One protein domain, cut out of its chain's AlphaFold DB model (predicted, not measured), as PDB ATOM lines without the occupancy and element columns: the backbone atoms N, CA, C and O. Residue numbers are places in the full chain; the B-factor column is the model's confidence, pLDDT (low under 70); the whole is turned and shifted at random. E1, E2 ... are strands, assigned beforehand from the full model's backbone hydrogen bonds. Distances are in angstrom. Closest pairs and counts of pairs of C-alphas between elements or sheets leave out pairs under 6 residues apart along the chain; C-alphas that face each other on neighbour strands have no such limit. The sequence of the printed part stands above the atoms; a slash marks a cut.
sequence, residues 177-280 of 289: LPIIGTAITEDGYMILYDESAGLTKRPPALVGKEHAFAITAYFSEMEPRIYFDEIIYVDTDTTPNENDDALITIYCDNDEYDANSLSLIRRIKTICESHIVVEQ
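Overview. This is residues 177 to 280 of the 289 residues of an uncharacterized protein of mine drainage metagenome (UniProt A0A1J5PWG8). What is the main picture? Two strongly twisted sheets make a small sandwich, one of E2, E1, E3 and E4, the other of E5, E6 and E7, with their strands crossed at 70 degrees; the start of E2 comes close to the start of E6. What is it built of? The printed part has 104 residues with seven named strands, E1 to E7 in chain order, and no named helix; the class is all strand, though under half of the residues, 48, are in named elements. The larger sheet, order E2, E1, E3, E4, is mixed, and E5, E6, E7 is antiparallel. How large and dense is it? It is compact and rounded, with a radius of gyration of the C-alphas of 14.0 A and spans of 36 by 31 by 28 A.

Along the chain. Where is the larger sheet? E1 is residues 177 to 184, 21.1 A long, from C-alpha 177 at (17.845, 19.994, 87.724). E2 is residues 190 to 201, 22.4 A, and bends by 91 degrees at residue 194; E3 is residues 213 to 216 and E4 residues 231 to 234. Where is the other sheet? E5 is residues 245 to 250, 15.5 A, and E6 residues 262 to 271, 19.9 A, bending by 87 degrees at residue 268. E7 is residues 276 to 279, ending at C-alpha 279 at (19.988, 29.061, 62.042).

Arrangement. How is the larger sheet paired? The hairpin E1 and E2 is antiparallel, with N 179 and O 198 2.8 A apart; E1 and E3 are parallel, with N 180 and O 214 at 2.8 A. The hairpin E3 and E4 is antiparallel, with N 215 and O 232 at 2.9 A. How is the other paired? E5, E6 and E7 form a meander, each strand the antiparallel neighbour of the one before, with N 248 and O 264 at 2.8 A and N 269 and O 277 at 2.8 A. The pairing is staggered: E6 pairs with E5 over residues 262 to 267 and with E7 over 267 to 271. Where do the sheets come closest? The closest C-alphas of E2 and E6, those of Met 190 and Ser 263, are 4.8 A apart; E3 and E6 are apart.

Size, cuts and confidence. How far does it reach? The two C-alphas farthest apart, those of Pro 204 and Asp 255, are 39.3 A apart. Is it continuous? The printed part has no cut; the links E2 to E3, E3 to E4 and E5 to E6 are long. Where is confidence low? Residues 185 to 188 and 253 to 260 are under 70, against a mean pLDDT of the printed part of 83.8.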
ATOM      1  N   LEU A 177      16.829  20.169  88.749       91.19
ATOM      2  CA  LEU A 177      17.845  19.994  87.724       91.19
ATOM      3  C   LEU A 177      19.072  20.827  88.109       91.19
ATOM      4  O   LEU A 177      18.890  21.960  88.578       91.19
ATOM      5  N   PRO A 178      20.296  20.310  87.906       93.25
ATOM      6  CA  PRO A 178      21.502  21.113  88.048       93.25
ATOM      7  C   PRO A 178      21.494  22.243  87.024       93.25
ATOM      8  O   PRO A 178      21.117  22.045  85.870       93.25
ATOM      9  N   ILE A 179      21.893  23.431  87.469       91.38
ATOM     10  CA  ILE A 179      22.207  24.544  86.583       91.38
ATOM     11  C   ILE A 179      23.702  24.454  86.303       91.38
ATOM     12  O   ILE A 179      24.507  24.735  87.186       91.38
ATOM     13  N   ILE A 180      24.061  24.045  85.097       90.06
ATOM     14  CA  ILE A 180      25.444  23.961  84.632       90.06
ATOM     15  C   ILE A 180      25.982  25.383  84.459       90.06
ATOM     16  O   ILE A 180      25.292  26.260  83.922       90.06
ATOM     17  N   GLY A 181      27.188  25.628  84.971       75.19
ATOM     18  CA  GLY A 181      27.854  26.916  84.815       75.19
ATOM     19  C   GLY A 181      28.110  27.217  83.339       75.19
ATOM     20  O   GLY A 181      28.561  26.345  82.600       75.19
ATOM     21  N   THR A 182      27.849  28.451  82.910       80.88
ATOM     22  CA  THR A 182      28.122  28.890  81.537       80.88
ATOM     23  C   THR A 182      28.999  30.135  81.528       80.88
ATOM     24  O   THR A 182      28.670  31.154  82.143       80.88
ATOM     25  N   ALA A 183      30.119  30.063  80.813       70.50
ATOM     26  CA  ALA A 183      30.855  31.242  80.368       70.50
ATOM     27  C   ALA A 183      30.519  31.531  78.910       70.50
ATOM     28  O   ALA A 183      30.179  30.625  78.158       70.50
ATOM     29  N   ILE A 184      30.610  32.801  78.526       78.06
ATOM     30  CA  ILE A 184      30.404  33.235  77.150       78.06
ATOM     31  C   ILE A 184      31.684  33.833  76.608       78.06
ATOM     32  O   ILE A 184      32.321  34.643  77.281       78.06
ATOM     33  N   THR A 185      32.034  33.423  75.395       69.50
ATOM     34  CA  THR A 185      33.107  34.029  74.615       69.50
ATOM     35  C   THR A 185      32.611  35.322  73.964       69.50
ATOM     36  O   THR A 185      31.409  35.532  73.810       69.50
ATOM     37  N   GLU A 186      33.523  36.197  73.542       59.81
ATOM     38  CA  GLU A 186      33.170  37.463  72.862       59.81
ATOM     39  C   GLU A 186      32.289  37.254  71.609       59.81
ATOM     40  O   GLU A 186      31.533  38.133  71.195       59.81
ATOM     41  N   ASP A 187      32.336  36.040  71.074       61.50
ATOM     42  CA  ASP A 187      31.696  35.568  69.858       61.50
ATOM     43  C   ASP A 187      30.318  34.909  70.058       61.50
ATOM     44  O   ASP A 187      29.668  34.496  69.095       61.50
ATOM     45  N   GLY A 188      29.846  34.813  71.305       69.00
ATOM     46  CA  GLY A 188      28.539  34.230  71.625       69.00
ATOM     47  C   GLY A 188      28.534  32.698  71.697       69.00
ATOM     48  O   GLY A 188      27.458  32.094  71.775       69.00
ATOM     49  N   TYR A 189      29.712  32.064  71.698       81.38
ATOM     50  CA  TYR A 189      29.852  30.667  72.107       81.38
ATOM     51  C   TYR A 189      29.790  30.560  73.626       81.38
ATOM     52  O   TYR A 189      30.137  31.484  74.359       81.38
ATOM     53  N   MET A 190      29.353  29.402  74.095       86.06
ATOM     54  CA  MET A 190      29.253  29.054  75.498       86.06
ATOM     55  C   MET A 190      30.255  27.966  75.840       86.06
ATOM     56  O   MET A 190      30.330  26.949  75.158       86.06
ATOM     57  N   ILE A 191      30.960  28.148  76.945       84.00
ATOM     58  CA  ILE A 191      31.745  27.094  77.580       84.00
ATOM     59  C   ILE A 191      30.894  26.561  78.729       84.00
ATOM     60  O   ILE A 191      30.437  27.340  79.574       84.00
ATOM     61  N   LEU A 192      30.629  25.255  78.716       85.12
ATOM     62  CA  LEU A 192      29.883  24.569  79.768       85.12
ATOM     63  C   LEU A 192      30.879  24.047  80.803       85.12
ATOM     64  O   LEU A 192      31.843  23.382  80.442       85.12
ATOM     65  N   TYR A 193      30.644  24.346  82.076       80.19
ATOM     66  CA  TYR A 193      31.451  23.821  83.175       80.19
ATOM     67  C   TYR A 193      30.739  22.653  83.846       80.19
ATOM     68  O   TYR A 193      29.564  22.774  84.178       80.19
ATOM     69  N   ASP A 194      31.460  21.574  84.149       73.62
ATOM     70  CA  ASP A 194      30.901  20.408  84.854       73.62
ATOM     71  C   ASP A 194      30.402  20.736  86.272       73.62
ATOM     72  O   ASP A 194      29.600  20.006  86.862       73.62
ATOM     73  N   GLU A 195      30.847  21.862  86.832       76.56
ATOM     74  CA  GLU A 195      30.393  22.334  88.131       76.56
ATOM     75  C   GLU A 195      28.995  22.968  88.061       76.56
ATOM     76  O   GLU A 195      28.703  23.892  87.295       76.56
ATOM     77  N   SER A 196      28.117  22.487  88.942       83.38
ATOM     78  CA  SER A 196      26.774  23.033  89.105       83.38
ATOM     79  C   SER A 196      26.814  24.389  89.815       83.38
ATOM     80  O   SER A 196      27.197  24.490  90.981       83.38
ATOM     81  N   ALA A 197      26.335  25.432  89.138       83.19
ATOM     82  CA  ALA A 197      26.142  26.771  89.690       83.19
ATOM     83  C   ALA A 197      24.910  26.867  90.613       83.19
ATOM     84  O   ALA A 197      24.724  27.866  91.315       83.19
ATOM     85  N   GLY A 198      24.035  25.856  90.609       89.31
ATOM     86  CA  GLY A 198      22.834  25.837  91.436       89.31
ATOM     87  C   GLY A 198      21.823  24.768  91.033       89.31
ATOM     88  O   GLY A 198      22.104  23.858  90.265       89.31
ATOM     89  N   LEU A 199      20.609  24.883  91.565       91.81
ATOM     90  CA  LEU A 199      19.508  23.964  91.289       91.81
ATOM     91  C   LEU A 199      18.274  24.752  90.840       91.81
ATOM     92  O   LEU A 199      17.956  25.801  91.405       91.81
ATOM     93  N   THR A 200      17.558  24.240  89.843       93.00
ATOM     94  CA  THR A 200      16.269  24.784  89.389       93.00
ATOM     95  C   THR A 200      15.201  23.709  89.413       93.00
ATOM     96  O   THR A 200      15.500  22.532  89.256       93.00
ATOM     97  N   LYS A 201      13.931  24.092  89.547       93.06
ATOM     98  CA  LYS A 201      12.840  23.118  89.504       93.06
ATOM     99  C   LYS A 201      12.745  22.490  88.121       93.06
ATOM    100  O   LYS A 201      12.666  23.193  87.114       93.06
ATOM    101  N   ARG A 202      12.670  21.166  88.101       92.06
ATOM    102  CA  ARG A 202      12.461  20.347  86.913       92.06
ATOM    103  C   ARG A 202      11.075  20.622  86.315       92.06
ATOM    104  O   ARG A 202      10.066  20.435  87.004       92.06
ATOM    105  N   PRO A 203      10.988  21.042  85.043       91.44
ATOM    106  CA  PRO A 203       9.717  21.153  84.343       91.44
ATOM    107  C   PRO A 203       9.028  19.785  84.230       91.44
ATOM    108  O   PRO A 203       9.718  18.771  84.108       91.44
ATOM    109  N   PRO A 204       7.682  19.724  84.181       91.62
ATOM    110  CA  PRO A 204       6.951  18.460  84.038       91.62
ATOM    111  C   PRO A 204       7.396  17.615  82.839       91.62
ATOM    112  O   PRO A 204       7.413  16.394  82.928       91.62
ATOM    113  N   ALA A 205       7.796  18.267  81.743       89.50
ATOM    114  CA  ALA A 205       8.263  17.600  80.528       89.50
ATOM    115  C   ALA A 205       9.586  16.835  80.705       89.50
ATOM    116  O   ALA A 205       9.867  15.944  79.915       89.50
ATOM    117  N   LEU A 206      10.379  17.160  81.731       91.62
ATOM    118  CA  LEU A 206      11.677  16.532  81.996       91.62
ATOM    119  C   LEU A 206      11.634  15.559  83.175       91.62
ATOM    120  O   LEU A 206      12.671  15.089  83.637       91.62
ATOM    121  N   VAL A 207      10.451  15.255  83.709       90.56
ATOM    122  CA  VAL A 207      10.302  14.243  84.762       90.56
ATOM    123  C   VAL A 207      10.690  12.874  84.198       90.56
ATOM    124  O   VAL A 207      10.136  12.439  83.196       90.56
ATOM    125  N   GLY A 208      11.648  12.208  84.847       88.50
ATOM    126  CA  GLY A 208      12.166  10.901  84.425       88.50
ATOM    127  C   GLY A 208      13.379  10.945  83.488       88.50
ATOM    128  O   GLY A 208      13.958   9.899  83.243       88.50
ATOM    129  N   LYS A 209      13.791  12.126  83.008       90.94
ATOM    130  CA  LYS A 209      15.007  12.301  82.192       90.94
ATOM    131  C   LYS A 209      16.254  12.317  83.070       90.94
ATOM    132  O   LYS A 209      16.382  13.203  83.921       90.94
ATOM    133  N   GLU A 210      17.123  11.325  82.955       88.31
ATOM    134  CA  GLU A 210      18.202  11.120  83.933       88.31
ATOM    135  C   GLU A 210      19.310  12.158  83.779       88.31
ATOM    136  O   GLU A 210      19.788  12.697  84.777       88.31
ATOM    137  N   HIS A 211      19.616  12.518  82.537       88.31
ATOM    138  CA  HIS A 211      20.747  13.371  82.180       88.31
ATOM    139  C   HIS A 211      20.333  14.814  81.846       88.31
ATOM    140  O   HIS A 211      21.123  15.606  81.339       88.31
ATOM    141  N   ALA A 212      19.086  15.186  82.147       93.00
ATOM    142  CA  ALA A 212      18.617  16.545  81.932       93.00
ATOM    143  C   ALA A 212      19.310  17.544  82.874       93.00
ATOM    144  O   ALA A 212      19.517  17.275  84.063       93.00
ATOM    145  N   PHE A 213      19.564  18.746  82.366       94.12
ATOM    146  CA  PHE A 213      20.135  19.857  83.124       94.12
ATOM    147  C   PHE A 213      19.532  21.196  82.690       94.12
ATOM    148  O   PHE A 213      18.624  21.254  81.860       94.12
ATOM    149  N   ALA A 214      19.979  22.286  83.301       95.12
ATOM    150  CA  ALA A 214      19.613  23.637  82.912       95.12
ATOM    151  C   ALA A 214      20.858  24.505  82.710       95.12
ATOM    152  O   ALA A 214      21.889  24.266  83.329       95.12
ATOM    153  N   ILE A 215      20.747  25.532  81.876       93.75
ATOM    154  CA  ILE A 215      21.769  26.569  81.697       93.75
ATOM    155  C   ILE A 215      21.119  27.943  81.741       93.75
ATOM    156  O   ILE A 215      19.943  28.095  81.408       93.75
ATOM    157  N   THR A 216      21.888  28.954  82.130       90.38
ATOM    158  CA  THR A 216      21.452  30.348  82.020       90.38
ATOM    159  C   THR A 216      21.910  30.917  80.683       90.38
ATOM    160  O   THR A 216      23.092  30.842  80.335       90.38
ATOM    161  N   ALA A 217      20.972  31.495  79.939       87.50
ATOM    162  CA  ALA A 217      21.236  32.180  78.688       87.50
ATOM    163  C   ALA A 217      21.946  33.507  78.966       87.50
ATOM    164  O   ALA A 217      21.357  34.418  79.536       87.50
ATOM    165  N   TYR A 218      23.197  33.647  78.542       85.38
ATOM    166  CA  TYR A 218      23.909  34.930  78.622       85.38
ATOM    167  C   TYR A 218      24.133  35.565  77.235       85.38
ATOM    168  O   TYR A 218      24.982  36.434  77.074       85.38
ATOM    169  N   PHE A 219      23.375  35.132  76.230       83.50
ATOM    170  CA  PHE A 219      23.512  35.512  74.822       83.50
ATOM    171  C   PHE A 219      22.224  36.187  74.314       83.50
ATOM    172  O   PHE A 219      21.168  36.048  74.929       83.50
ATOM    173  N   SER A 220      22.302  36.924  73.201       83.50
ATOM    174  CA  SER A 220      21.175  37.690  72.608       83.50
ATOM    175  C   SER A 220      20.828  37.262  71.173       83.50
ATOM    176  O   SER A 220      19.832  37.675  70.580       83.50
ATOM    177  N   GLU A 221      21.637  36.366  70.619       82.56
ATOM    178  CA  GLU A 221      21.580  35.805  69.274       82.56
ATOM    179  C   GLU A 221      20.279  35.038  69.002       82.56
ATOM    180  O   GLU A 221      19.906  34.815  67.850       82.56
ATOM    181  N   MET A 222      19.572  34.638  70.055       85.19
ATOM    182  CA  MET A 222      18.312  33.909  69.965       85.19
ATOM    183  C   MET A 222      17.089  34.761  70.327       85.19
ATOM    184  O   MET A 222      15.979  34.233  70.354       85.19
ATOM    185  N   GLU A 223      17.235  36.064  70.573       84.88
ATOM    186  CA  GLU A 223      16.082  36.940  70.807       84.88
ATOM    187  C   GLU A 223      15.184  37.050  69.557       84.88
ATOM    188  O   GLU A 223      15.662  36.938  68.432       84.88
ATOM    189  N   PRO A 224      13.862  37.247  69.697       88.81
ATOM    190  CA  PRO A 224      13.074  37.316  70.932       88.81
ATOM    191  C   PRO A 224      12.694  35.941  71.508       88.81
ATOM    192  O   PRO A 224      11.817  35.850  72.362       88.81
ATOM    193  N   ARG A 225      13.263  34.848  70.994       86.88
ATOM    194  CA  ARG A 225      12.857  33.497  71.388       86.88
ATOM    195  C   ARG A 225      13.451  33.059  72.720       86.88
ATOM    196  O   ARG A 225      12.762  32.382  73.473       86.88
ATOM    197  N   ILE A 226      14.708  33.407  72.967       88.19
ATOM    198  CA  ILE A 226      15.407  33.178  74.230       88.19
ATOM    199  C   ILE A 226      16.003  34.519  74.629       88.19
ATOM    200  O   ILE A 226      16.755  35.103  73.845       88.19
ATOM    201  N   TYR A 227      15.649  35.001  75.815       87.31
ATOM    202  CA  TYR A 227      16.154  36.269  76.332       87.31
ATOM    203  C   TYR A 227      17.379  36.079  77.223       87.31
ATOM    204  O   TYR A 227      17.589  35.020  77.818       87.31
ATOM    205  N   PHE A 228      18.168  37.143  77.355       85.75
ATOM    206  CA  PHE A 228      19.243  37.204  78.339       85.75
ATOM    207  C   PHE A 228      18.718  36.921  79.763       85.75
ATOM    208  O   PHE A 228      17.632  37.369  80.138       85.75
ATOM    209  N   ASP A 229      19.504  36.189  80.555       88.19
ATOM    210  CA  ASP A 229      19.201  35.661  81.895       88.19
ATOM    211  C   ASP A 229      18.054  34.628  81.967       88.19
ATOM    212  O   ASP A 229      17.622  34.244  83.061       88.19
ATOM    213  N   GLU A 230      17.552  34.128  80.834       91.69
ATOM    214  CA  GLU A 230      16.549  33.060  80.824       91.69
ATOM    215  C   GLU A 230      17.161  31.695  81.185       91.69
ATOM    216  O   GLU A 230      18.290  31.376  80.812       91.69
ATOM    217  N   ILE A 231      16.412  30.862  81.918       92.50
ATOM    218  CA  ILE A 231      16.816  29.480  82.206       92.50
ATOM    219  C   ILE A 231      16.348  28.588  81.063       92.50
ATOM    220  O   ILE A 231      15.149  28.438  80.824       92.50
ATOM    221  N   ILE A 232      17.305  27.940  80.416       94.19
ATOM    222  CA  ILE A 232      17.079  26.982  79.345       94.19
ATOM    223  C   ILE A 232      17.220  25.591  79.932       94.19
ATOM    224  O   ILE A 232      18.178  25.300  80.644       94.19
ATOM    225  N   TYR A 233      16.262  24.730  79.626       95.00
ATOM    226  CA  TYR A 233      16.273  23.347  80.067       95.00
ATOM    227  C   TYR A 233      16.736  22.445  78.934       95.00
ATOM    228  O   TYR A 233      16.270  22.580  77.804       95.00
ATOM    229  N   VAL A 234      17.641  21.531  79.258       93.44
ATOM    230  CA  VAL A 234      18.327  20.670  78.306       93.44
ATOM    231  C   VAL A 234      17.986  19.216  78.599       93.44
ATOM    232  O   VAL A 234      18.135  18.763  79.731       93.44
ATOM    233  N   ASP A 235      17.493  18.507  77.584       93.25
ATOM    234  CA  ASP A 235      17.265  17.060  77.607       93.25
ATOM    235  C   ASP A 235      18.285  16.396  76.694       93.25
ATOM    236  O   ASP A 235      18.215  16.598  75.482       93.25
ATOM    237  N   THR A 236      19.198  15.619  77.270       90.25
ATOM    238  CA  THR A 236      20.221  14.883  76.518       90.25
ATOM    239  C   THR A 236      19.776  13.490  76.086       90.25
ATOM    240  O   THR A 236      20.454  12.859  75.283       90.25
ATOM    241  N   ASP A 237      18.637  13.001  76.586       87.94
ATOM    242  CA  ASP A 237      18.146  11.647  76.308       87.94
ATOM    243  C   ASP A 237      17.300  11.584  75.018       87.94
ATOM    244  O   ASP A 237      16.769  10.528  74.672       87.94
ATOM    245  N   THR A 238      17.093  12.717  74.337       87.50
ATOM    246  CA  THR A 238      16.223  12.828  73.158       87.50
ATOM    247  C   THR A 238      17.009  13.327  71.948       87.50
ATOM    248  O   THR A 238      17.591  14.411  71.987       87.50
ATOM    249  N   THR A 239      16.954  12.571  70.848       89.50
ATOM    250  CA  THR A 239      17.501  12.984  69.550       89.50
ATOM    251  C   THR A 239      16.690  14.156  68.977       89.50
ATOM    252  O   THR A 239      15.459  14.075  68.938       89.50
ATOM    253  N   PRO A 240      17.337  15.245  68.537       90.00
ATOM    254  CA  PRO A 240      16.660  16.434  68.059       90.00
ATOM    255  C   PRO A 240      16.200  16.254  66.616       90.00
ATOM    256  O   PRO A 240      16.804  15.518  65.835       90.00
ATOM    257  N   ASN A 241      15.135  16.965  66.264       93.19
ATOM    258  CA  ASN A 241      14.559  16.968  64.929       93.19
ATOM    259  C   ASN A 241      14.792  18.310  64.231       93.19
ATOM    260  O   ASN A 241      15.215  19.307  64.824       93.19
ATOM    261  N   GLU A 242      14.469  18.355  62.942       93.19
ATOM    262  CA  GLU A 242      14.406  19.615  62.211       93.19
ATOM    263  C   GLU A 242      13.410  20.583  62.864       93.19
ATOM    264  O   GLU A 242      12.297  20.217  63.239       93.19
ATOM    265  N   ASN A 243      13.801  21.853  62.926       91.06
ATOM    266  CA  ASN A 243      13.127  22.977  63.578       91.06
ATOM    267  C   ASN A 243      13.180  23.014  65.113       91.06
ATOM    268  O   ASN A 243      12.698  23.998  65.687       91.06
ATOM    269  N   ASP A 244      13.806  22.036  65.768       92.38
ATOM    270  CA  ASP A 244      14.113  22.134  67.196       92.38
ATOM    271  C   ASP A 244      15.232  23.162  67.431       92.38
ATOM    272  O   ASP A 244      16.112  23.356  66.588       92.38
ATOM    273  N   ASP A 245      15.207  23.855  68.574       91.88
ATOM    274  CA  ASP A 245      16.383  24.604  69.019       91.88
ATOM    275  C   ASP A 245      17.262  23.663  69.835       91.88
ATOM    276  O   ASP A 245      16.773  23.040  70.775       91.88
ATOM    277  N   ALA A 246      18.539  23.575  69.483       91.00
ATOM    278  CA  ALA A 246      19.484  22.654  70.088       91.00
ATOM    279  C   ALA A 246      20.705  23.380  70.652       91.00
ATOM    280  O   ALA A 246      21.176  24.354  70.066       91.00
ATOM    281  N   LEU A 247      21.212  22.877  71.778       92.19
ATOM    282  CA  LEU A 247      22.572  23.110  72.266       92.19
ATOM    283  C   LEU A 247      23.464  22.160  71.491       92.19
ATOM    284  O   LEU A 247      23.281  20.945  71.504       92.19
ATOM    285  N   ILE A 248      24.409  22.747  70.790       90.38
ATOM    286  CA  ILE A 248      25.311  22.054  69.898       90.38
ATOM    287  C   ILE A 248      26.688  22.280  70.471       90.38
ATOM    288  O   ILE A 248      27.135  23.422  70.539       90.38
ATOM    289  N   THR A 249      27.327  21.202  70.898       88.06
ATOM    290  CA  THR A 249      28.705  21.222  71.371       88.06
ATOM    291  C   THR A 249      29.607  20.792  70.228       88.06
ATOM    292  O   THR A 249      29.466  19.697  69.686       88.06
ATOM    293  N   ILE A 250      30.501  21.689  69.835       83.69
ATOM    294  CA  ILE A 250      31.533  21.450  68.837       83.69
ATOM    295  C   ILE A 250      32.752  20.915  69.584       83.69
ATOM    296  O   ILE A 250      33.291  21.582  70.472       83.69
ATOM    297  N   TYR A 251      33.161  19.703  69.223       80.12
ATOM    298  CA  TYR A 251      34.401  19.094  69.683       80.12
ATOM    299  C   TYR A 251      35.475  19.370  68.633       80.12
ATOM    300  O   TYR A 251      35.265  19.103  67.452       80.12
ATOM    301  N   CYS A 252      36.597  19.947  69.052       71.50
ATOM    302  CA  CYS A 252      37.755  20.126  68.185       71.50
ATOM    303  C   CYS A 252      38.646  18.886  68.310       71.50
ATOM    304  O   CYS A 252      39.008  18.524  69.425       71.50
ATOM    305  N   ASP A 253      39.022  18.276  67.185       60.53
ATOM    306  CA  ASP A 253      39.801  17.024  67.101       60.53
ATOM    307  C   ASP A 253      41.277  17.143  67.552       60.53
ATOM    308  O   ASP A 253      42.115  16.332  67.169       60.53
ATOM    309  N   ASN A 254      41.636  18.141  68.363       56.06
ATOM    310  CA  ASN A 254      42.964  18.169  68.969       56.06
ATOM    311  C   ASN A 254      42.949  17.255  70.200       56.06
ATOM    312  O   ASN A 254      42.232  17.530  71.156       56.06
ATOM    313  N   ASP A 255      43.745  16.184  70.134       45.19
ATOM    314  CA  ASP A 255      43.836  14.993  71.003       45.19
ATOM    315  C   ASP A 255      44.024  15.203  72.532       45.19
ATOM    316  O   ASP A 255      44.340  14.254  73.252       45.19
ATOM    317  N   GLU A 256      43.799  16.397  73.083       45.47
ATOM    318  CA  GLU A 256      43.756  16.629  74.530       45.47
ATOM    319  C   GLU A 256      42.341  16.990  74.993       45.47
ATOM    320  O   GLU A 256      41.773  18.029  74.657       45.47
ATOM    321  N   TYR A 257      41.786  16.077  75.784       41.72
ATOM    322  CA  TYR A 257      40.464  16.114  76.394       41.72
ATOM    323  C   TYR A 257      40.030  17.487  76.968       41.72
ATOM    324  O   TYR A 257      40.756  18.180  77.681       41.72
ATOM    325  N   ASP A 258      38.746  17.767  76.726       49.25
ATOM    326  CA  ASP A 258      37.757  18.466  77.563       49.25
ATOM    327  C   ASP A 258      37.789  19.987  77.765       49.25
ATOM    328  O   ASP A 258      36.720  20.567  77.960       49.25
ATOM    329  N   ALA A 259      38.915  20.691  77.659       48.84
ATOM    330  CA  ALA A 259      38.919  22.117  78.034       48.84
ATOM    331  C   ALA A 259      38.348  23.084  76.969       48.84
ATOM    332  O   ALA A 259      38.010  24.222  77.296       48.84
ATOM    333  N   ASN A 260      38.222  22.647  75.710       54.75
ATOM    334  CA  ASN A 260      37.985  23.543  74.565       54.75
ATOM    335  C   ASN A 260      36.675  23.280  73.805       54.75
ATOM    336  O   ASN A 260      36.529  23.717  72.663       54.75
ATOM    337  N   SER A 261      35.720  22.559  74.399       73.81
ATOM    338  CA  SER A 261      34.433  22.346  73.733       73.81
ATOM    339  C   SER A 261      33.619  23.647  73.701       73.81
ATOM    340  O   SER A 261      33.352  24.276  74.728       73.81
ATOM    341  N   LEU A 262      33.235  24.075  72.497       83.00
ATOM    342  CA  LEU A 262      32.446  25.287  72.292       83.00
ATOM    343  C   LEU A 262      30.997  24.903  72.045       83.00
ATOM    344  O   LEU A 262      30.682  24.173  71.109       83.00
ATOM    345  N   SER A 263      30.100  25.407  72.882       88.56
ATOM    346  CA  SER A 263      28.671  25.132  72.795       88.56
ATOM    347  C   SER A 263      27.896  26.335  72.269       88.56
ATOM    348  O   SER A 263      28.220  27.481  72.555       88.56
ATOM    349  N   LEU A 264      26.836  26.106  71.506       90.31
ATOM    350  CA  LEU A 264      25.986  27.167  70.963       90.31
ATOM    351  C   LEU A 264      24.533  26.719  70.924       90.31
ATOM    352  O   LEU A 264      24.263  25.540  70.730       90.31
ATOM    353  N   ILE A 265      23.593  27.652  71.087       90.56
ATOM    354  CA  ILE A 265      22.167  27.362  70.896       90.56
ATOM    355  C   ILE A 265      21.697  27.930  69.573       90.56
ATOM    356  O   ILE A 265      21.777  29.141  69.357       90.56
ATOM    357  N   ARG A 266      21.199  27.064  68.691       91.44
ATOM    358  CA  ARG A 266      20.672  27.433  67.370       91.44
ATOM    359  C   ARG A 266      19.480  26.561  67.002       91.44
ATOM    360  O   ARG A 266      19.305  25.478  67.549       91.44
ATOM    361  N   ARG A 267      18.669  27.023  66.051       90.94
ATOM    362  CA  ARG A 267      17.613  26.201  65.457       90.94
ATOM    363  C   ARG A 267      18.195  25.268  64.413       90.94
ATOM    364  O   ARG A 267      18.832  25.740  63.480       90.94
ATOM    365  N   ILE A 268      17.903  23.980  64.500       91.12
ATOM    366  CA  ILE A 268      18.200  23.028  63.433       91.12
ATOM    367  C   ILE A 268      17.255  23.308  62.265       91.12
ATOM    368  O   ILE A 268      16.041  23.350  62.437       91.12
ATOM    369  N   LYS A 269      17.793  23.522  61.068       91.12
ATOM    370  CA  LYS A 269      17.005  23.690  59.839       91.12
ATOM    371  C   LYS A 269      16.888  22.408  59.056       91.12
ATOM    372  O   LYS A 269      15.803  22.086  58.587       91.12
ATOM    373  N   THR A 270      18.008  21.714  58.919       89.19
ATOM    374  CA  THR A 270      18.103  20.504  58.114       89.19
ATOM    375  C   THR A 270      19.144  19.591  58.730       89.19
ATOM    376  O   THR A 270      20.220  20.058  59.116       89.19
ATOM    377  N   ILE A 271      18.818  18.306  58.827       89.00
ATOM    378  CA  ILE A 271      19.748  17.266  59.271       89.00
ATOM    379  C   ILE A 271      20.090  16.415  58.050       89.00
ATOM    380  O   ILE A 271      19.236  15.716  57.512       89.00
ATOM    381  N   CYS A 272      21.339  16.484  57.611       86.50
ATOM    382  CA  CYS A 272      21.869  15.656  56.535       86.50
ATOM    383  C   CYS A 272      22.730  14.531  57.127       86.50
ATOM    384  O   CYS A 272      23.175  14.610  58.269       86.50
ATOM    385  N   GLU A 273      23.033  13.507  56.326       84.12
ATOM    386  CA  GLU A 273      23.902  12.401  56.763       84.12
ATOM    387  C   GLU A 273      25.304  12.871  57.182       84.12
ATOM    388  O   GLU A 273      25.907  12.292  58.081       84.12
ATOM    389  N   SER A 274      25.831  13.916  56.532       82.31
ATOM    390  CA  SER A 274      27.198  14.393  56.757       82.31
ATOM    391  C   SER A 274      27.308  15.662  57.594       82.31
ATOM    392  O   SER A 274      28.391  15.921  58.106       82.31
ATOM    393  N   HIS A 275      26.235  16.449  57.716       81.56
ATOM    394  CA  HIS A 275      26.260  17.780  58.322       81.56
ATOM    395  C   HIS A 275      24.881  18.193  58.848       81.56
ATOM    396  O   HIS A 275      23.851  17.667  58.430       81.56
ATOM    397  N   ILE A 276      24.853  19.192  59.729       83.81
ATOM    398  CA  ILE A 276      23.616  19.802  60.225       83.81
ATOM    399  C   ILE A 276      23.629  21.282  59.859       83.81
ATOM    400  O   ILE A 276      24.602  21.988  60.119       83.81
ATOM    401  N   VAL A 277      22.539  21.759  59.261       86.50
ATOM    402  CA  VAL A 277      22.340  23.180  58.965       86.50
ATOM    403  C   VAL A 277      21.597  23.814  60.127       86.50
ATOM    404  O   VAL A 277      20.522  23.351  60.511       86.50
ATOM    405  N   VAL A 278      22.152  24.895  60.669       88.94
ATOM    406  CA  VAL A 278      21.597  25.595  61.830       88.94
ATOM    407  C   VAL A 278      21.369  27.073  61.541       88.94
ATOM    408  O   VAL A 278      22.092  27.688  60.763       88.94
ATOM    409  N   GLU A 279      20.358  27.655  62.175       87.94
ATOM    410  CA  GLU A 279      19.988  29.061  62.042       87.94
ATOM    411  C   GLU A 279      20.004  29.762  63.403       87.94
ATOM    412  O   GLU A 279      19.540  29.244  64.422       87.94
ATOM    413  N   GLN A 280      20.505  30.993  63.392       85.62
ATOM    414  CA  GLN A 280      20.381  31.944  64.486       85.62
ATOM    415  C   GLN A 280      19.068  32.728  64.367       85.62
ATOM    416  O   GLN A 280      18.766  33.258  63.301       85.62
TER     417      GLN A 280